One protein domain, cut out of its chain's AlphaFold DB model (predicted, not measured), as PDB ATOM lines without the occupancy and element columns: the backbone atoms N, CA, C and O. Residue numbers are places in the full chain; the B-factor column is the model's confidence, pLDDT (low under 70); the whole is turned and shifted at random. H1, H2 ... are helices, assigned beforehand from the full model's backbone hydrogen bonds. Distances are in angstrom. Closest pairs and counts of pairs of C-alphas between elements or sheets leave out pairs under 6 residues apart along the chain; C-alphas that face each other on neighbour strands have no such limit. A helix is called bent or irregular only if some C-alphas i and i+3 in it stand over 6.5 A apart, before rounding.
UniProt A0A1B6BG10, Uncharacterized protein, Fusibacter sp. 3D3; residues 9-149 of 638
ATOM      1  N   ILE A   9     -11.274 -30.258 -30.754       69.88
ATOM      2  CA  ILE A   9     -10.693 -30.422 -29.410       69.88
ATOM      3  C   ILE A   9      -9.668 -29.322 -29.089       69.88
ATOM      4  O   ILE A   9      -9.507 -28.955 -27.925       69.88
ATOM      5  N   LEU A  10      -9.008 -28.755 -30.103       73.25
ATOM      6  CA  LEU A  10      -8.015 -27.695 -29.920       73.25
ATOM      7  C   LEU A  10      -8.639 -26.307 -29.703       73.25
ATOM      8  O   LEU A  10      -7.965 -25.424 -29.181       73.25
ATOM      9  N   GLN A  11      -9.914 -26.100 -30.054       70.06
ATOM     10  CA  GLN A  11     -10.572 -24.784 -29.968       70.06
ATOM     11  C   GLN A  11     -10.835 -24.325 -28.518       70.06
ATOM     12  O   GLN A  11     -11.101 -23.147 -28.288       70.06
ATOM     13  N   GLY A  12     -10.747 -25.233 -27.537       67.06
ATOM     14  CA  GLY A  12     -10.938 -24.951 -26.105       67.06
ATOM     15  C   GLY A  12      -9.653 -24.872 -25.268       67.06
ATOM     16  O   GLY A  12      -9.739 -24.717 -24.045       67.06
ATOM     17  N   LEU A  13      -8.479 -25.006 -25.893       78.19
ATOM     18  CA  LEU A  13      -7.174 -25.040 -25.224       78.19
ATOM     19  C   LEU A  13      -6.450 -23.696 -25.363       78.19
ATOM     20  O   LEU A  13      -6.524 -23.056 -26.410       78.19
ATOM     21  N   ASN A  14      -5.762 -23.259 -24.307       81.00
ATOM     22  CA  ASN A  14      -4.890 -22.081 -24.354       81.00
ATOM     23  C   ASN A  14      -3.431 -22.475 -24.667       81.00
ATOM     24  O   ASN A  14      -3.100 -23.654 -24.777       81.00
ATOM     25  N   ASP A  15      -2.552 -21.484 -24.813       78.06
ATOM     26  CA  ASP A  15      -1.141 -21.730 -25.138       78.06
ATOM     27  C   ASP A  15      -0.425 -22.554 -24.044       78.06
ATOM     28  O   ASP A  15       0.367 -23.441 -24.365       78.06
ATOM     29  N   ASP A  16      -0.773 -22.339 -22.767       77.00
ATOM     30  CA  ASP A  16      -0.242 -23.107 -21.628       77.00
ATOM     31  C   ASP A  16      -0.656 -24.591 -21.701       77.00
ATOM     32  O   ASP A  16       0.148 -25.488 -21.454       77.00
ATOM     33  N   ASP A  17      -1.904 -24.872 -22.090       80.25
ATOM     34  CA  ASP A  17      -2.437 -26.224 -22.263       80.25
ATOM     35  C   ASP A  17      -1.673 -26.974 -23.364       80.25
ATOM     36  O   ASP A  17      -1.320 -28.143 -23.203       80.25
ATOM     37  N   VAL A  18      -1.381 -26.299 -24.483       81.19
ATOM     38  CA  VAL A  18      -0.602 -26.872 -25.593       81.19
ATOM     39  C   VAL A  18       0.837 -27.159 -25.165       81.19
ATOM     40  O   VAL A  18       1.414 -28.170 -25.583       81.19
ATOM     41  N   GLU A  19       1.411 -26.316 -24.308       82.56
ATOM     42  CA  GLU A  19       2.721 -26.567 -23.719       82.56
ATOM     43  C   GLU A  19       2.720 -27.817 -22.833       82.56
ATOM     44  O   GLU A  19       3.603 -28.664 -22.996       82.56
ATOM     45  N   VAL A  20       1.705 -28.002 -21.986       80.75
ATOM     46  CA  VAL A  20       1.576 -29.207 -21.147       80.75
ATOM     47  C   VAL A  20       1.412 -30.474 -21.997       80.75
ATOM     48  O   VAL A  20       2.025 -31.495 -21.673       80.75
ATOM     49  N   ILE A  21       0.669 -30.426 -23.114       81.88
ATOM     50  CA  ILE A  21       0.599 -31.554 -24.068       81.88
ATOM     51  C   ILE A  21       1.999 -31.851 -24.598       81.88
ATOM     52  O   ILE A  21       2.498 -32.959 -24.434       81.88
ATOM     53  N   CYS A  22       2.677 -30.861 -25.177       82.12
ATOM     54  CA  CYS A  22       3.989 -31.063 -25.792       82.12
ATOM     55  C   CYS A  22       5.065 -31.537 -24.800       82.12
ATOM     56  O   CYS A  22       6.034 -32.167 -25.217       82.12
ATOM     57  N   GLN A  23       4.923 -31.254 -23.503       83.00
ATOM     58  CA  GLN A  23       5.822 -31.762 -22.461       83.00
ATOM     59  C   GLN A  23       5.579 -33.241 -22.119       83.00
ATOM     60  O   GLN A  23       6.516 -33.920 -21.703       83.00
ATOM     61  N   ASN A  24       4.358 -33.742 -22.320       79.75
ATOM     62  CA  ASN A  24       3.941 -35.098 -21.954       79.75
ATOM     63  C   ASN A  24       3.836 -36.069 -23.147       79.75
ATOM     64  O   ASN A  24       3.642 -37.267 -22.945       79.75
ATOM     65  N   VAL A  25       3.988 -35.583 -24.384       82.88
ATOM     66  CA  VAL A  25       4.035 -36.421 -25.593       82.88
ATOM     67  C   VAL A  25       5.365 -37.165 -25.694       82.88
ATOM     68  O   VAL A  25       6.430 -36.631 -25.376       82.88
ATOM     69  N   ASP A  26       5.318 -38.395 -26.210       81.25
ATOM     70  CA  ASP A  26       6.517 -39.170 -26.508       81.25
ATOM     71  C   ASP A  26       7.477 -38.369 -27.422       81.25
ATOM     72  O   ASP A  26       7.159 -37.998 -28.557       81.25
ATOM     73  N   LEU A  27       8.706 -38.146 -26.937       81.06
ATOM     74  CA  LEU A  27       9.751 -37.405 -27.643       81.06
ATOM     75  C   LEU A  27      10.031 -37.942 -29.056       81.06
ATOM     76  O   LEU A  27      10.392 -37.161 -29.936       81.06
ATOM     77  N   ASP A  28       9.874 -39.246 -29.310       81.88
ATOM     78  CA  ASP A  28      10.056 -39.793 -30.663       81.88
ATOM     79  C   ASP A  28       8.959 -39.337 -31.626       81.88
ATOM     80  O   ASP A  28       9.256 -39.110 -32.802       81.88
ATOM     81  N   VAL A  29       7.729 -39.166 -31.135       82.94
ATOM     82  CA  VAL A  29       6.602 -38.643 -31.917       82.94
ATOM     83  C   VAL A  29       6.869 -37.182 -32.271       82.94
ATOM     84  O   VAL A  29       6.796 -36.813 -33.444       82.94
ATOM     85  N   LEU A  30       7.314 -36.372 -31.301       83.12
ATOM     86  CA  LEU A  30       7.689 -34.969 -31.531       83.12
ATOM     87  C   LEU A  30       8.899 -34.815 -32.461       83.12
ATOM     88  O   LEU A  30       8.981 -33.846 -33.218       83.12
ATOM     89  N   LEU A  31       9.857 -35.745 -32.412       84.00
ATOM     90  CA  LEU A  31      11.052 -35.738 -33.262       84.00
ATOM     91  C   LEU A  31      10.777 -36.239 -34.687       84.00
ATOM     92  O   LEU A  31      11.566 -35.946 -35.590       84.00
ATOM     93  N   HIS A  32       9.695 -36.991 -34.913       85.25
ATOM     94  CA  HIS A  32       9.417 -37.659 -36.187       85.25
ATOM     95  C   HIS A  32       9.344 -36.696 -37.394       85.25
ATOM     96  O   HIS A  32      10.040 -36.951 -38.385       85.25
ATOM     97  N   PRO A  33       8.627 -35.552 -37.336       82.81
ATOM     98  CA  PRO A  33       8.572 -34.601 -38.453       82.81
ATOM     99  C   PRO A  33       9.932 -33.977 -38.787       82.81
ATOM    100  O   PRO A  33      10.264 -33.785 -39.961       82.81
ATOM    101  N   ILE A  34      10.749 -33.697 -37.765       82.00
ATOM    102  CA  ILE A  34      12.085 -33.106 -37.926       82.00
ATOM    103  C   ILE A  34      13.065 -34.126 -38.512       82.00
ATOM    104  O   ILE A  34      13.824 -33.777 -39.418       82.00
ATOM    105  N   LYS A  35      13.016 -35.390 -38.067       81.69
ATOM    106  CA  LYS A  35      13.826 -36.488 -38.628       81.69
ATOM    107  C   LYS A  35      13.509 -36.727 -40.105       81.69
ATOM    108  O   LYS A  35      14.426 -36.878 -40.908       81.69
ATOM    109  N   HIS A  36      12.226 -36.731 -40.471       81.50
ATOM    110  CA  HIS A  36      11.785 -37.014 -41.840       81.50
ATOM    111  C   HIS A  36      12.020 -35.835 -42.802       81.50
ATOM    112  O   HIS A  36      12.166 -36.037 -44.008       81.50
ATOM    113  N   ASN A  37      12.064 -34.593 -42.304       80.00
ATOM    114  CA  ASN A  37      12.217 -33.406 -43.149       80.00
ATOM    115  C   ASN A  37      13.246 -32.404 -42.596       80.00
ATOM    116  O   ASN A  37      12.977 -31.209 -42.446       80.00
ATOM    117  N   ALA A  38      14.462 -32.890 -42.325       74.88
ATOM    118  CA  ALA A  38      15.537 -32.122 -41.688       74.88
ATOM    119  C   ALA A  38      15.905 -30.816 -42.423       74.88
ATOM    120  O   ALA A  38      16.323 -29.848 -41.791       74.88
ATOM    121  N   LYS A  39      15.704 -30.747 -43.751       75.31
ATOM    122  CA  LYS A  39      15.917 -29.517 -44.535       75.31
ATOM    123  C   LYS A  39      14.926 -28.410 -44.161       75.31
ATOM    124  O   LYS A  39      15.346 -27.265 -44.012       75.31
ATOM    125  N   LYS A  40      13.643 -28.745 -43.965       79.75
ATOM    126  CA  LYS A  40      12.584 -27.794 -43.576       79.75
ATOM    127  C   LYS A  40      12.821 -27.235 -42.168       79.75
ATOM    128  O   LYS A  40      12.620 -26.049 -41.934       79.75
ATOM    129  N   TYR A  41      13.319 -28.068 -41.254       81.50
ATOM    130  CA  TYR A  41      13.511 -27.722 -39.840       81.50
ATOM    131  C   TYR A  41      14.975 -27.451 -39.454       81.50
ATOM    132  O   TYR A  41      15.323 -27.499 -38.274       81.50
ATOM    133  N   ASN A  42      15.848 -27.138 -40.419       78.12
ATOM    134  CA  ASN A  42      17.300 -27.017 -40.218       78.12
ATOM    135  C   ASN A  42      17.677 -26.067 -39.057       78.12
ATOM    136  O   ASN A  42      18.563 -26.372 -38.259       78.12
ATOM    137  N   ARG A  43      16.932 -24.964 -38.876       80.69
ATOM    138  CA  ARG A  43      17.109 -24.028 -37.747       80.69
ATOM    139  C   ARG A  43      16.984 -24.711 -36.376       80.69
ATOM    140  O   ARG A  43      17.731 -24.370 -35.465       80.69
ATOM    141  N   TYR A  44      16.082 -25.679 -36.249       78.81
ATOM    142  CA  TYR A  44      15.790 -26.393 -35.007       78.81
ATOM    143  C   TYR A  44      16.690 -27.614 -34.808       78.81
ATOM    144  O   TYR A  44      17.057 -27.914 -33.677       78.81
ATOM    145  N   THR A  45      17.147 -28.262 -35.888       76.00
ATOM    146  CA  THR A  45      18.067 -29.417 -35.794       76.00
ATOM    147  C   THR A  45      19.351 -29.099 -35.019       76.00
ATOM    148  O   THR A  45      19.825 -29.925 -34.243       76.00
ATOM    149  N   ARG A  46      19.874 -27.870 -35.141       75.88
ATOM    150  CA  ARG A  46      21.073 -27.414 -34.417       75.88
ATOM    151  C   ARG A  46      20.859 -27.259 -32.907       75.88
ATOM    152  O   ARG A  46      21.813 -27.394 -32.152       75.88
ATOM    153  N   LEU A  47      19.627 -26.993 -32.468       77.31
ATOM    154  CA  LEU A  47      19.272 -26.765 -31.058       77.31
ATOM    155  C   LEU A  47      18.998 -28.067 -30.283       77.31
ATOM    156  O   LEU A  47      18.890 -28.047 -29.058       77.31
ATOM    157  N   LEU A  48      18.884 -29.190 -30.996       76.56
ATOM    158  CA  LEU A  48      18.461 -30.487 -30.461       76.56
ATOM    159  C   LEU A  48      19.618 -31.471 -30.246       76.56
ATOM    160  O   LEU A  48      19.458 -32.478 -29.556       76.56
ATOM    161  N   GLY A  49      20.797 -31.180 -30.804       76.50
ATOM    162  CA  GLY A  49      21.956 -32.067 -30.726       76.50
ATOM    163  C   GLY A  49      21.680 -33.414 -31.403       76.50
ATOM    164  O   GLY A  49      21.325 -33.463 -32.581       76.50
ATOM    165  N   ARG A  50      21.841 -34.524 -30.668       76.88
ATOM    166  CA  ARG A  50      21.427 -35.852 -31.150       76.88
ATOM    167  C   ARG A  50      19.900 -35.943 -31.118       76.88
ATOM    168  O   ARG A  50      19.296 -35.739 -30.072       76.88
ATOM    169  N   MET A  51      19.281 -36.256 -32.257       76.19
ATOM    170  CA  MET A  51      17.823 -36.404 -32.395       76.19
ATOM    171  C   MET A  51      17.352 -37.770 -31.871       76.19
ATOM    172  O   MET A  51      16.768 -38.564 -32.604       76.19
ATOM    173  N   ASP A  52      17.646 -38.084 -30.615       77.25
ATOM    174  CA  ASP A  52      17.224 -39.317 -29.954       77.25
ATOM    175  C   ASP A  52      16.554 -39.024 -28.602       77.25
ATOM    176  O   ASP A  52      16.701 -37.944 -28.030       77.25
ATOM    177  N   LYS A  53      15.810 -40.010 -28.087       76.62
ATOM    178  CA  LYS A  53      15.148 -39.956 -26.773       76.62
ATOM    179  C   LYS A  53      16.092 -39.760 -25.591       76.62
ATOM    180  O   LYS A  53      15.646 -39.349 -24.526       76.62
ATOM    181  N   LYS A  54      17.370 -40.111 -25.749       78.94
ATOM    182  CA  LYS A  54      18.375 -40.122 -24.675       78.94
ATOM    183  C   LYS A  54      19.153 -38.803 -24.592       78.94
ATOM    184  O   LYS A  54      19.870 -38.576 -23.622       78.94
ATOM    185  N   SER A  55      19.027 -37.941 -25.597       82.69
ATOM    186  CA  SER A  55      19.682 -36.643 -25.668       82.69
ATOM    187  C   SER A  55      19.042 -35.667 -24.690       82.69
ATOM    188  O   SER A  55      17.891 -35.266 -24.852       82.69
ATOM    189  N   LEU A  56      19.828 -35.218 -23.710       78.81
ATOM    190  CA  LEU A  56      19.420 -34.194 -22.742       78.81
ATOM    191  C   LEU A  56      18.987 -32.885 -23.429       78.81
ATOM    192  O   LEU A  56      18.079 -32.204 -22.957       78.81
ATOM    193  N   LEU A  57      19.607 -32.540 -24.567       80.62
ATOM    194  CA  LEU A  57      19.237 -31.361 -25.357       80.62
ATOM    195  C   LEU A  57      17.898 -31.555 -26.073       80.62
ATOM    196  O   LEU A  57      17.093 -30.627 -26.104       80.62
ATOM    197  N   ALA A  58      17.641 -32.752 -26.604       80.12
ATOM    198  CA  ALA A  58      16.358 -33.063 -27.218       80.12
ATOM    199  C   ALA A  58      15.241 -33.078 -26.167       80.12
ATOM    200  O   ALA A  58      14.231 -32.418 -26.369       80.12
ATOM    201  N   GLN A  59      15.451 -33.725 -25.017       80.06
ATOM    202  CA  GLN A  59      14.475 -33.765 -23.919       80.06
ATOM    203  C   GLN A  59      14.093 -32.362 -23.425       80.06
ATOM    204  O   GLN A  59      12.920 -32.079 -23.210       80.06
ATOM    205  N   LYS A  60      15.071 -31.459 -23.290       83.44
ATOM    206  CA  LYS A  60      14.834 -30.101 -22.778       83.44
ATOM    207  C   LYS A  60      14.205 -29.155 -23.806       83.44
ATOM    208  O   LYS A  60      13.402 -28.300 -23.433       83.44
ATOM    209  N   ASN A  61      14.607 -29.250 -25.075       83.81
ATOM    210  CA  ASN A  61      14.269 -28.241 -26.083       83.81
ATOM    211  C   ASN A  61      13.144 -28.676 -27.033       83.81
ATOM    212  O   ASN A  61      12.455 -27.805 -27.557       83.81
ATOM    213  N   MET A  62      12.924 -29.979 -27.258       85.00
ATOM    214  CA  MET A  62      11.885 -30.453 -28.187       85.00
ATOM    215  C   MET A  62      10.473 -30.009 -27.816       85.00
ATOM    216  O   MET A  62       9.800 -29.523 -28.722       85.00
ATOM    217  N   PRO A  63      10.015 -30.115 -26.551       84.06
ATOM    218  CA  PRO A  63       8.675 -29.656 -26.186       84.06
ATOM    219  C   PRO A  63       8.459 -28.179 -26.534       84.06
ATOM    220  O   PRO A  63       7.462 -27.826 -27.150       84.06
ATOM    221  N   LYS A  64       9.458 -27.333 -26.254       84.44
ATOM    222  CA  LYS A  64       9.431 -25.889 -26.548       84.44
ATOM    223  C   LYS A  64       9.471 -25.575 -28.041       84.44
ATOM    224  O   LYS A  64       8.905 -24.593 -28.501       84.44
ATOM    225  N   ILE A  65      10.178 -26.396 -28.813       83.62
ATOM    226  CA  ILE A  65      10.229 -26.260 -30.269       83.62
ATOM    227  C   ILE A  65       8.904 -26.716 -30.888       83.62
ATOM    228  O   ILE A  65       8.435 -26.099 -31.840       83.62
ATOM    229  N   ALA A  66       8.287 -27.768 -30.347       83.31
ATOM    230  CA  ALA A  66       6.988 -28.260 -30.791       83.31
ATOM    231  C   ALA A  66       5.876 -27.229 -30.550       83.31
ATOM    232  O   ALA A  66       5.091 -26.981 -31.464       83.31
ATOM    233  N   THR A  67       5.862 -26.562 -29.389       83.25
ATOM    234  CA  THR A  67       4.925 -25.458 -29.114       83.25
ATOM    235  C   THR A  67       5.156 -24.276 -30.054       83.25
ATOM    236  O   THR A  67       4.217 -23.781 -30.674       83.25
ATOM    237  N   GLU A  68       6.410 -23.864 -30.267       83.81
ATOM    238  CA  GLU A  68       6.739 -22.779 -31.202       83.81
ATOM    239  C   GLU A  68       6.286 -23.095 -32.642       83.81
ATOM    240  O   GLU A  68       5.780 -22.220 -33.350       83.81
ATOM    241  N   LEU A  69       6.456 -24.341 -33.095       84.56
ATOM    242  CA  LEU A  69       6.036 -24.789 -34.427       84.56
ATOM    243  C   LEU A  69       4.513 -24.913 -34.555       84.56
ATOM    244  O   LEU A  69       3.977 -24.620 -35.626       84.56
ATOM    245  N   TYR A  70       3.825 -25.277 -33.472       85.38
ATOM    246  CA  TYR A  70       2.368 -25.246 -33.390       85.38
ATOM    247  C   TYR A  70       1.829 -23.817 -33.556       85.38
ATOM    248  O   TYR A  70       1.009 -23.581 -34.443       85.38
ATOM    249  N   HIS A  71       2.352 -22.836 -32.807       83.06
ATOM    250  CA  HIS A  71       1.912 -21.433 -32.920       83.06
ATOM    251  C   HIS A  71       2.201 -20.817 -34.294       83.06
ATOM    252  O   HIS A  71       1.491 -19.917 -34.740       83.06
ATOM    253  N   LYS A  72       3.222 -21.315 -35.000       83.19
ATOM    254  CA  LYS A  72       3.526 -20.918 -36.385       83.19
ATOM    255  C   LYS A  72       2.618 -21.569 -37.433       83.19
ATOM    256  O   LYS A  72       2.795 -21.291 -38.619       83.19
ATOM    257  N   GLY A  73       1.679 -22.422 -37.023       77.19
ATOM    258  CA  GLY A  73       0.733 -23.093 -37.912       77.19
ATOM    259  C   GLY A  73       1.354 -24.218 -38.740       77.19
ATOM    260  O   GLY A  73       0.905 -24.479 -39.856       77.19
ATOM    261  N   ASP A  74       2.411 -24.882 -38.252       85.50
ATOM    262  CA  ASP A  74       2.957 -26.040 -38.962       85.50
ATOM    263  C   ASP A  74       1.984 -27.227 -38.886       85.50
ATOM    264  O   ASP A  74       1.796 -27.825 -37.826       85.50
ATOM    265  N   ASN A  75       1.415 -27.606 -40.036       81.12
ATOM    266  CA  ASN A  75       0.443 -28.697 -40.149       81.12
ATOM    267  C   ASN A  75       0.895 -30.015 -39.498       81.12
ATOM    268  O   ASN A  75       0.051 -30.747 -38.988       81.12
ATOM    269  N   ALA A  76       2.195 -30.336 -39.503       82.44
ATOM    270  CA  ALA A  76       2.685 -31.579 -38.906       82.44
ATOM    271  C   ALA A  76       2.585 -31.553 -37.373       82.44
ATOM    272  O   ALA A  76       2.161 -32.533 -36.767       82.44
ATOM    273  N   TYR A  77       2.931 -30.424 -36.750       83.00
ATOM    274  CA  TYR A  77       2.843 -30.259 -35.297       83.00
ATOM    275  C   TYR A  77       1.408 -29.994 -34.840       83.00
ATOM    276  O   TYR A  77       1.008 -30.503 -33.799       83.00
ATOM    277  N   TYR A  78       0.597 -29.313 -35.654       83.12
ATOM    278  CA  TYR A  78      -0.841 -29.168 -35.419       83.12
ATOM    279  C   TYR A  78      -1.559 -30.530 -35.380       83.12
ATOM    280  O   TYR A  78      -2.352 -30.794 -34.481       83.12
ATOM    281  N   GLN A  79      -1.217 -31.437 -36.303       82.69
ATOM    282  CA  GLN A  79      -1.732 -32.812 -36.316       82.69
ATOM    283  C   GLN A  79      -1.275 -33.639 -35.116       82.69
ATOM    284  O   GLN A  79      -2.088 -34.361 -34.542       82.69
ATOM    285  N   ILE A  80      -0.000 -33.541 -34.729       83.44
ATOM    286  CA  ILE A  80       0.522 -34.269 -33.564       83.44
ATOM    287  C   ILE A  80      -0.195 -33.815 -32.292       83.44
ATOM    288  O   ILE A  80      -0.718 -34.653 -31.571       83.44
ATOM    289  N   VAL A  81      -0.295 -32.505 -32.054       82.94
ATOM    290  CA  VAL A  81      -0.967 -31.970 -30.859       82.94
ATOM    291  C   VAL A  81      -2.445 -32.381 -30.819       82.94
ATOM    292  O   VAL A  81      -2.930 -32.760 -29.759       82.94
ATOM    293  N   ALA A  82      -3.150 -32.388 -31.956       82.19
ATOM    294  CA  ALA A  82      -4.544 -32.838 -32.025       82.19
ATOM    295  C   ALA A  82      -4.717 -34.334 -31.692       82.19
ATOM    296  O   ALA A  82      -5.605 -34.698 -30.921       82.19
ATOM    297  N   ILE A  83      -3.865 -35.202 -32.251       82.12
ATOM    298  CA  ILE A  83      -3.908 -36.652 -31.990       82.12
ATOM    299  C   ILE A  83      -3.609 -36.935 -30.516       82.12
ATOM    300  O   ILE A  83      -4.319 -37.704 -29.873       82.12
ATOM    301  N   GLU A  84      -2.597 -36.281 -29.965       82.12
ATOM    302  CA  GLU A  84      -2.176 -36.482 -28.579       82.12
ATOM    303  C   GLU A  84      -3.205 -35.921 -27.585       82.12
ATOM    304  O   GLU A  84      -3.507 -36.558 -26.577       82.12
ATOM    305  N   ALA A  85      -3.850 -34.791 -27.898       82.00
ATOM    306  CA  ALA A  85      -4.968 -34.268 -27.111       82.00
ATOM    307  C   ALA A  85      -6.136 -35.270 -27.021       82.00
ATOM    308  O   ALA A  85      -6.716 -35.461 -25.950       82.00
ATOM    309  N   MET A  86      -6.469 -35.953 -28.122       80.06
ATOM    310  CA  MET A  86      -7.478 -37.019 -28.100       80.06
ATOM    311  C   MET A  86      -7.062 -38.197 -27.235       80.06
ATOM    312  O   MET A  86      -7.873 -38.723 -26.471       80.06
ATOM    313  N   GLU A  87      -5.815 -38.640 -27.375       81.44
ATOM    314  CA  GLU A  87      -5.309 -39.782 -26.621       81.44
ATOM    315  C   GLU A  87      -5.327 -39.486 -25.121       81.44
ATOM    316  O   GLU A  87      -5.877 -40.283 -24.358       81.44
ATOM    317  N   LEU A  88      -4.879 -38.300 -24.701       81.38
ATOM    318  CA  LEU A  88      -4.956 -37.846 -23.310       81.38
ATOM    319  C   LEU A  88      -6.401 -37.788 -22.792       81.38
ATOM    320  O   LEU A  88      -6.679 -38.255 -21.683       81.38
ATOM    321  N   LYS A  89      -7.344 -37.292 -23.603       80.94
ATOM    322  CA  LYS A  89      -8.776 -37.273 -23.262       80.94
ATOM    323  C   LYS A  89      -9.335 -38.684 -23.042       80.94
ATOM    324  O   LYS A  89     -10.085 -38.903 -22.089       80.94
ATOM    325  N   HIS A  90      -8.965 -39.648 -23.886       79.56
ATOM    326  CA  HIS A  90      -9.399 -41.042 -23.762       79.56
ATOM    327  C   HIS A  90      -8.739 -41.779 -22.592       79.56
ATOM    328  O   HIS A  90      -9.417 -42.549 -21.905       79.56
ATOM    329  N   ILE A  91      -7.451 -41.533 -22.339       78.38
ATOM    330  CA  ILE A  91      -6.705 -42.109 -21.211       78.38
ATOM    331  C   ILE A  91      -7.351 -41.698 -19.886       78.38
ATOM    332  O   ILE A  91      -7.605 -42.557 -19.043       78.38
ATOM    333  N   PHE A  92      -7.713 -40.424 -19.737       76.50
ATOM    334  CA  PHE A  92      -8.402 -39.923 -18.546       76.50
ATOM    335  C   PHE A  92      -9.713 -40.670 -18.266       76.50
ATOM    336  O   PHE A  92      -9.944 -41.153 -17.158       76.50
ATOM    337  N   ILE A  93     -10.553 -40.849 -19.294       73.94
ATOM    338  CA  ILE A  93     -11.807 -41.605 -19.168       73.94
ATOM    339  C   ILE A  93     -11.527 -43.064 -18.796       73.94
ATOM    340  O   ILE A  93     -12.252 -43.634 -17.980       73.94
ATOM    341  N   LYS A  94     -10.494 -43.678 -19.383       76.75
ATOM    342  CA  LYS A  94     -10.121 -45.067 -19.104       76.75
ATOM    343  C   LYS A  94      -9.690 -45.248 -17.645       76.75
ATOM    344  O   LYS A  94     -10.202 -46.159 -16.998       76.75
ATOM    345  N   ILE A  95      -8.820 -44.384 -17.120       74.25
ATOM    346  CA  ILE A  95      -8.343 -44.456 -15.729       74.25
ATOM    347  C   ILE A  95      -9.519 -44.279 -14.756       74.25
ATOM    348  O   ILE A  95      -9.689 -45.076 -13.832       74.25
ATOM    349  N   ILE A  96     -10.389 -43.295 -15.005       72.75
ATOM    350  CA  ILE A  96     -11.507 -42.967 -14.107       72.75
ATOM    351  C   ILE A  96     -12.635 -44.000 -14.152       72.75
ATOM    352  O   ILE A  96     -13.196 -44.314 -13.108       72.75
ATOM    353  N   LYS A  97     -12.982 -44.536 -15.330       70.31
ATOM    354  CA  LYS A  97     -14.122 -45.462 -15.471       70.31
ATOM    355  C   LYS A  97     -13.757 -46.940 -15.353       70.31
ATOM    356  O   LYS A  97     -14.605 -47.718 -14.930       70.31
ATOM    357  N   ASN A  98     -12.557 -47.341 -15.779       65.94
ATOM    358  CA  ASN A  98     -12.210 -48.760 -15.914       65.94
ATOM    359  C   ASN A  98     -11.216 -49.250 -14.851       65.94
ATOM    360  O   ASN A  98     -11.212 -50.443 -14.559       65.94
ATOM    361  N   GLU A  99     -10.376 -48.373 -14.290       61.53
ATOM    362  CA  GLU A  99      -9.301 -48.779 -13.366       61.53
ATOM    363  C   GLU A  99      -9.590 -48.407 -11.905       61.53
ATOM    364  O   GLU A  99      -9.289 -49.185 -10.995       61.53
ATOM    365  N   LEU A 100     -10.270 -47.286 -11.665       63.25
ATOM    366  CA  LEU A 100     -10.855 -46.973 -10.364       63.25
ATOM    367  C   LEU A 100     -12.188 -47.728 -10.226       63.25
ATOM    368  O   LEU A 100     -13.162 -47.418 -10.902       63.25
ATOM    369  N   LYS A 101     -12.265 -48.727  -9.334       57.56
ATOM    370  CA  LYS A 101     -13.483 -49.524  -9.037       57.56
ATOM    371  C   LYS A 101     -14.623 -48.716  -8.372       57.56
ATOM    372  O   LYS A 101     -15.457 -49.286  -7.670       57.56
ATOM    373  N   VAL A 102     -14.641 -47.397  -8.539       57.66
ATOM    374  CA  VAL A 102     -15.583 -46.462  -7.921       57.66
ATOM    375  C   VAL A 102     -16.489 -45.912  -9.020       57.66
ATOM    376  O   VAL A 102     -16.010 -45.499 -10.072       57.66
ATOM    377  N   SER A 103     -17.804 -45.898  -8.797       55.44
ATOM    378  CA  SER A 103     -18.803 -45.373  -9.738       55.44
ATOM    379  C   SER A 103     -18.794 -43.838  -9.782       55.44
ATOM    380  O   SER A 103     -19.796 -43.201  -9.465       55.44
ATOM    381  N   ILE A 104     -17.653 -43.233 -10.110       62.09
ATOM    382  CA  ILE A 104     -17.498 -41.778 -10.206       62.09
ATOM    383  C   ILE A 104     -18.018 -41.339 -11.573       62.09
ATOM    384  O   ILE A 104     -17.519 -41.783 -12.614       62.09
ATOM    385  N   THR A 105     -19.018 -40.458 -11.604       63.44
ATOM    386  CA  THR A 105     -19.416 -39.806 -12.854       63.44
ATOM    387  C   THR A 105     -18.579 -38.548 -13.083       63.44
ATOM    388  O   THR A 105     -18.145 -37.885 -12.147       63.44
ATOM    389  N   LEU A 106     -18.366 -38.168 -14.351       63.56
ATOM    390  CA  LEU A 106     -17.598 -36.960 -14.709       63.56
ATOM    391  C   LEU A 106     -18.192 -35.661 -14.120       63.56
ATOM    392  O   LEU A 106     -17.497 -34.655 -14.040       63.56
ATOM    393  N   LYS A 107     -19.462 -35.682 -13.693       63.03
ATOM    394  CA  LYS A 107     -20.128 -34.554 -13.027       63.03
ATOM    395  C   LYS A 107     -19.763 -34.434 -11.546       63.03
ATOM    396  O   LYS A 107     -19.769 -33.323 -11.030       63.03
ATOM    397  N   ASP A 108     -19.419 -35.540 -10.890       68.06
ATOM    398  CA  ASP A 108     -19.073 -35.552  -9.465       68.06
ATOM    399  C   ASP A 108     -17.708 -34.892  -9.239       68.06
ATOM    400  O   ASP A 108     -17.558 -34.078  -8.333       68.06
ATOM    401  N   LEU A 109     -16.753 -35.139 -10.145       70.69
ATOM    402  CA  LEU A 109     -15.408 -34.549 -10.117       70.69
ATOM    403  C   LEU A 109     -15.429 -33.014 -10.109       70.69
ATOM    404  O   LEU A 109     -14.623 -32.392  -9.425       70.69
ATOM    405  N   ALA A 110     -16.376 -32.382 -10.806       68.88
ATOM    406  CA  ALA A 110     -16.485 -30.921 -10.833       68.88
ATOM    407  C   ALA A 110     -16.782 -30.305  -9.450       68.88
ATOM    408  O   ALA A 110     -16.454 -29.140  -9.218       68.88
ATOM    409  N   ASN A 111     -17.351 -31.087  -8.527       75.50
ATOM    410  CA  ASN A 111     -17.749 -30.647  -7.190       75.50
ATOM    411  C   ASN A 111     -16.809 -31.128  -6.073       75.50
ATOM    412  O   ASN A 111     -17.077 -30.835  -4.909       75.50
ATOM    413  N   TYR A 112     -15.727 -31.840  -6.400       78.75
ATOM    414  CA  TYR A 112     -14.805 -32.367  -5.393       78.75
ATOM    415  C   TYR A 112     -14.089 -31.249  -4.623       78.75
ATOM    416  O   TYR A 112     -13.635 -30.239  -5.176       78.75
ATOM    417  N   SER A 113     -13.976 -31.462  -3.318       79.75
ATOM    418  CA  SER A 113     -13.081 -30.747  -2.418       79.75
ATOM    419  C   SER A 113     -11.621 -31.139  -2.671       79.75
ATOM    420  O   SER A 113     -11.317 -32.151  -3.303       79.75
ATOM    421  N   ILE A 114     -10.684 -30.333  -2.167       78.25
ATOM    422  CA  ILE A 114      -9.244 -30.592  -2.329       78.25
ATOM    423  C   ILE A 114      -8.850 -31.930  -1.675       78.25
ATOM    424  O   ILE A 114      -8.062 -32.681  -2.244       78.25
ATOM    425  N   GLU A 115      -9.450 -32.274  -0.534       79.62
ATOM    426  CA  GLU A 115      -9.214 -33.545   0.165       79.62
ATOM    427  C   GLU A 115      -9.697 -34.754  -0.653       79.62
ATOM    428  O   GLU A 115      -9.008 -35.773  -0.736       79.62
ATOM    429  N   GLU A 116     -10.845 -34.628  -1.323       80.44
ATOM    430  CA  GLU A 116     -11.373 -35.665  -2.216       80.44
ATOM    431  C   GLU A 116     -10.492 -35.846  -3.459       80.44
ATOM    432  O   GLU A 116     -10.250 -36.981  -3.875       80.44
ATOM    433  N   TYR A 117      -9.937 -34.760  -4.009       80.62
ATOM    434  CA  TYR A 117      -8.945 -34.839  -5.084       80.62
ATOM    435  C   TYR A 117      -7.650 -35.529  -4.642       80.62
ATOM    436  O   TYR A 117      -7.124 -36.358  -5.382       80.62
ATOM    437  N   ILE A 118      -7.150 -35.253  -3.435       80.12
ATOM    438  CA  ILE A 118      -5.961 -35.933  -2.900       80.12
ATOM    439  C   ILE A 118      -6.248 -37.421  -2.698       80.12
ATOM    440  O   ILE A 118      -5.441 -38.256  -3.100       80.12
ATOM    441  N   SER A 119      -7.414 -37.780  -2.156       80.75
ATOM    442  CA  SER A 119      -7.833 -39.181  -2.027       80.75
ATOM    443  C   SER A 119      -7.891 -39.882  -3.388       80.75
ATOM    444  O   SER A 119      -7.324 -40.965  -3.547       80.75
ATOM    445  N   LEU A 120      -8.473 -39.240  -4.406       79.81
ATOM    446  CA  LEU A 120      -8.474 -39.748  -5.780       79.81
ATOM    447  C   LEU A 120      -7.042 -39.958  -6.295       79.81
ATOM    448  O   LEU A 120      -6.731 -41.022  -6.831       79.81
ATOM    449  N   PHE A 121      -6.155 -38.984  -6.091       81.75
ATOM    450  CA  PHE A 121      -4.760 -39.092  -6.507       81.75
ATOM    451  C   PHE A 121      -4.036 -40.242  -5.799       81.75
ATOM    452  O   PHE A 121      -3.386 -41.048  -6.458       81.75
ATOM    453  N   THR A 122      -4.232 -40.434  -4.493       78.00
ATOM    454  CA  THR A 122      -3.647 -41.593  -3.793       78.00
ATOM    455  C   THR A 122      -4.152 -42.936  -4.322       78.00
ATOM    456  O   THR A 122      -3.421 -43.924  -4.297       78.00
ATOM    457  N   GLN A 123      -5.394 -43.007  -4.810       78.19
ATOM    458  CA  GLN A 123      -5.936 -44.228  -5.408       78.19
ATOM    459  C   GLN A 123      -5.371 -44.475  -6.807       78.19
ATOM    460  O   GLN A 123      -5.053 -45.618  -7.130       78.19
ATOM    461  N   ILE A 124      -5.201 -43.422  -7.610       76.69
ATOM    462  CA  ILE A 124      -4.600 -43.517  -8.945       76.69
ATOM    463  C   ILE A 124      -3.118 -43.908  -8.845       76.69
ATOM    464  O   ILE A 124      -2.662 -44.745  -9.619       76.69
ATOM    465  N   GLU A 125      -2.380 -43.375  -7.869       76.44
ATOM    466  CA  GLU A 125      -0.962 -43.698  -7.637       76.44
ATOM    467  C   GLU A 125      -0.754 -45.159  -7.190       76.44
ATOM    468  O   GLU A 125       0.283 -45.760  -7.463       76.44
ATOM    469  N   LYS A 126      -1.749 -45.777  -6.534       72.94
ATOM    470  CA  LYS A 126      -1.717 -47.211  -6.177       72.94
ATOM    471  C   LYS A 126      -1.811 -48.135  -7.397       72.94
ATOM    472  O   LYS A 126      -1.520 -49.325  -7.274       72.94
ATOM    473  N   ILE A 127      -2.222 -47.624  -8.557       73.19
ATOM    474  CA  ILE A 127      -2.254 -48.388  -9.805       73.19
ATOM    475  C   ILE A 127      -0.830 -48.421 -10.377       73.19
ATOM    476  O   ILE A 127      -0.230 -47.385 -10.660       73.19
ATOM    477  N   HIS A 128      -0.272 -49.625 -10.539       55.91
ATOM    478  CA  HIS A 128       1.100 -49.815 -11.014       55.91
ATOM    479  C   HIS A 128       1.372 -49.073 -12.333       55.91
ATOM    480  O   HIS A 128       0.742 -49.355 -13.349       55.91
ATOM    481  N   GLY A 129       2.376 -48.187 -12.321       60.19
ATOM    482  CA  GLY A 129       2.872 -47.488 -13.512       60.19
ATOM    483  C   GLY A 129       2.299 -46.087 -13.741       60.19
ATOM    484  O   GLY A 129       2.734 -45.426 -14.681       60.19
ATOM    485  N   ASN A 130       1.390 -45.609 -12.886       65.75
ATOM    486  CA  ASN A 130       0.834 -44.262 -12.991       65.75
ATOM    487  C   ASN A 130       1.610 -43.266 -12.117       65.75
ATOM    488  O   ASN A 130       1.689 -43.417 -10.900       65.75
ATOM    489  N   SER A 131       2.143 -42.211 -12.734       68.44
ATOM    490  CA  SER A 131       2.639 -41.017 -12.042       68.44
ATOM    491  C   SER A 131       1.660 -39.873 -12.262       68.44
ATOM    492  O   SER A 131       1.292 -39.590 -13.402       68.44
ATOM    493  N   ILE A 132       1.244 -39.209 -11.188       74.50
ATOM    494  CA  ILE A 132       0.258 -38.132 -11.278       74.50
ATOM    495  C   ILE A 132       0.982 -36.803 -11.399       74.50
ATOM    496  O   ILE A 132       1.590 -36.325 -10.440       74.50
ATOM    497  N   ASP A 133       0.866 -36.202 -12.576       79.44
ATOM    498  CA  ASP A 133       1.136 -34.787 -12.774       79.44
ATOM    499  C   ASP A 133      -0.184 -34.014 -12.657       79.44
ATOM    500  O   ASP A 133      -1.120 -34.213 -13.436       79.44
ATOM    501  N   VAL A 134      -0.265 -33.137 -11.655       79.69
ATOM    502  CA  VAL A 134      -1.455 -32.324 -11.369       79.69
ATOM    503  C   VAL A 134      -1.788 -31.411 -12.553       79.69
ATOM    504  O   VAL A 134      -2.964 -31.204 -12.845       79.69
ATOM    505  N   GLN A 135      -0.784 -30.911 -13.281       79.00
ATOM    506  CA  GLN A 135      -1.000 -30.041 -14.442       79.00
ATOM    507  C   GLN A 135      -1.597 -30.822 -15.616       79.00
ATOM    508  O   GLN A 135      -2.566 -30.377 -16.235       79.00
ATOM    509  N   LEU A 136      -1.089 -32.032 -15.864       80.94
ATOM    510  CA  LEU A 136      -1.643 -32.938 -16.867       80.94
ATOM    511  C   LEU A 136      -3.071 -33.378 -16.508       80.94
ATOM    512  O   LEU A 136      -3.939 -33.435 -17.378       80.94
ATOM    513  N   PHE A 137      -3.344 -33.641 -15.228       81.88
ATOM    514  CA  PHE A 137      -4.677 -34.014 -14.751       81.88
ATOM    515  C   PHE A 137      -5.699 -32.881 -14.929       81.88
ATOM    516  O   PHE A 137      -6.829 -33.120 -15.366       81.88
ATOM    517  N   VAL A 138      -5.314 -31.636 -14.628       80.38
ATOM    518  CA  VAL A 138      -6.154 -30.446 -14.845       80.38
ATOM    519  C   VAL A 138      -6.485 -30.283 -16.328       80.38
ATOM    520  O   VAL A 138      -7.644 -30.058 -16.679       80.38
ATOM    521  N   LEU A 139      -5.496 -30.463 -17.204       80.12
ATOM    522  CA  LEU A 139      -5.679 -30.401 -18.650       80.12
ATOM    523  C   LEU A 139      -6.637 -31.486 -19.160       80.12
ATOM    524  O   LEU A 139      -7.586 -31.207 -19.894       80.12
ATOM    525  N   GLN A 140      -6.422 -32.727 -18.730       79.81
ATOM    526  CA  GLN A 140      -7.285 -33.857 -19.068       79.81
ATOM    527  C   GLN A 140      -8.723 -33.660 -18.559       79.81
ATOM    528  O   GLN A 140      -9.682 -34.007 -19.255       79.81
ATOM    529  N   SER A 141      -8.884 -33.052 -17.383       76.81
ATOM    530  CA  SER A 141     -10.187 -32.677 -16.818       76.81
ATOM    531  C   SER A 141     -10.879 -31.617 -17.681       76.81
ATOM    532  O   SER A 141     -12.050 -31.777 -18.041       76.81
ATOM    533  N   LYS A 142     -10.133 -30.593 -18.116       79.06
ATOM    534  CA  LYS A 142     -10.618 -29.521 -18.997       79.06
ATOM    535  C   LYS A 142     -11.093 -30.055 -20.353       79.06
ATOM    536  O   LYS A 142     -12.187 -29.705 -20.792       79.06
ATOM    537  N   MET A 143     -10.350 -30.977 -20.970       77.50
ATOM    538  CA  MET A 143     -10.733 -31.644 -22.231       77.50
ATOM    539  C   MET A 143     -12.016 -32.488 -22.124       77.50
ATOM    540  O   MET A 143     -12.662 -32.785 -23.136       77.50
ATOM    541  N   ASN A 144     -12.388 -32.882 -20.903       75.75
ATOM    542  CA  ASN A 144     -13.606 -33.625 -20.588       75.75
ATOM    543  C   ASN A 144     -14.739 -32.733 -20.041       75.75
ATOM    544  O   ASN A 144     -15.764 -33.253 -19.600       75.75
ATOM    545  N   GLY A 145     -14.588 -31.403 -20.112       69.69
ATOM    546  CA  GLY A 145     -15.621 -30.432 -19.739       69.69
ATOM    547  C   GLY A 145     -15.670 -30.078 -18.249       69.69
ATOM    548  O   GLY A 145     -16.642 -29.465 -17.812       69.69
ATOM    549  N   ILE A 146     -14.649 -30.447 -17.469       76.56
ATOM    550  CA  ILE A 146     -14.532 -30.118 -16.043       76.56
ATOM    551  C   ILE A 146     -13.582 -28.927 -15.896       76.56
ATOM    552  O   ILE A 146     -12.397 -29.025 -16.214       76.56
ATOM    553  N   VAL A 147     -14.087 -27.798 -15.399       73.88
ATOM    554  CA  VAL A 147     -13.279 -26.591 -15.174       73.88
ATOM    555  C   VAL A 147     -12.900 -26.507 -13.698       73.88
ATOM    556  O   VAL A 147     -13.753 -26.274 -12.846       73.88
ATOM    557  N   ILE A 148     -11.612 -26.683 -13.402       77.12
ATOM    558  CA  ILE A 148     -11.044 -26.461 -12.067       77.12
ATOM    559  C   ILE A 148     -10.502 -25.032 -12.028       77.12
ATOM    560  O   ILE A 148      -9.704 -24.656 -12.884       77.12
ATOM    561  N   ASP A 149     -10.924 -24.238 -11.048       78.81
ATOM    562  CA  ASP A 149     -10.472 -22.851 -10.898       78.81
ATOM    563  C   ASP A 149      -8.970 -22.756 -10.563       78.81
ATOM    564  O   ASP A 149      -8.430 -23.614  -9.860       78.81
TER     565      ASP A 149
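This is residues 9 to 149 of the 638 residues of an uncharacterized protein of Fusibacter sp. 3D3 (UniProt A0A1B6BG10). A long helix, H6, makes a beam along much of an elongated model, and the shorter helices H5, H2 and H9 follow one another along one side of it, each at a large angle to it. H3 and H4 pack on H5 toward one end; toward the other, H8 and the short H7 are loosely placed, touching no helix. The printed part has 141 residues with nine named helices, H1 to H9 in chain order, and no named strand, an all helix domain. It is only just compact, close to loose, with a radius of gyration of the C-alphas of 17.0 A, and spans 51 by 31 by 23 A.

H6, residues 75 to 99, is the hub, touching five helices. Its residues 85 to 92 touch H9, residues 134 to 143, about perpendicular at 82 degrees; the closest C-alphas, of Lys 89 and Gln 140, are 5.6 A apart. Its residues 81 to 85 touch H2, residues 15 to 24, closest at the C-alphas of Ile 21 and Ala 85, 6.9 A. Its residues 77 to 81 touch H5, residues 56 to 71, about perpendicular at 73 degrees, with the C-alphas of Tyr 70 and Tyr 77 closest at 5.4 A. H3, residues 27 to 36, touches H6 at a shallow tilt of 23 degrees, opposite ways; the C-alphas of Pro 33 and Ala 76 are closest, 6.6 A. H1, residues 9 to 12, touches H6 too, closest at the C-alphas of Leu 10 and Ala 82, 6.6 A. H4, residues 42 to 48, forms a helical hairpin with H5, closest at the C-alphas of Leu 48 and Ala 58, 4.6 A. H8, residues 114 to 125, is close to H6 but not clearly touching, with the C-alphas of Ile 95 and Ile 124 closest at 7.8 A. H7, residues 106 to 109, is apart from H6. Every O i to N i+4 pair is within hydrogen-bond range in H2, H6, H8 and H9; the counts are 4 of 6 in H3, 10 of 12 in H5 and 1 of 3 in H4, which has 3 of 4 O i to N i+3 pairs within range, and H1 and H7 are too short for an O i to N i+4 pair.

H6 is 34.9 A long, from C-alpha 75 at (0.443, -28.697, -40.149) to C-alpha 99 at (-9.301, -48.779, -13.366). H5, 23.9 A, is irregular, with C-alphas 60 and 63 7.1 A apart, and has a kink of 32 degrees near residue 63. H3 is only just irregular, with C-alphas 30 and 33 7.0 A apart. H8 is 16.4 A long, and H9 ends at C-alpha 143, (-10.733, -31.644, -22.231).

The C-alphas farthest apart, of Lys 39 and Ser 103, are 51.6 A apart. The printed part has no cut, and no link is long. The mean pLDDT of the printed part is 77.5; under 70 are residues 9, 12, 98 to 108, 110, 128 to 131 and 145.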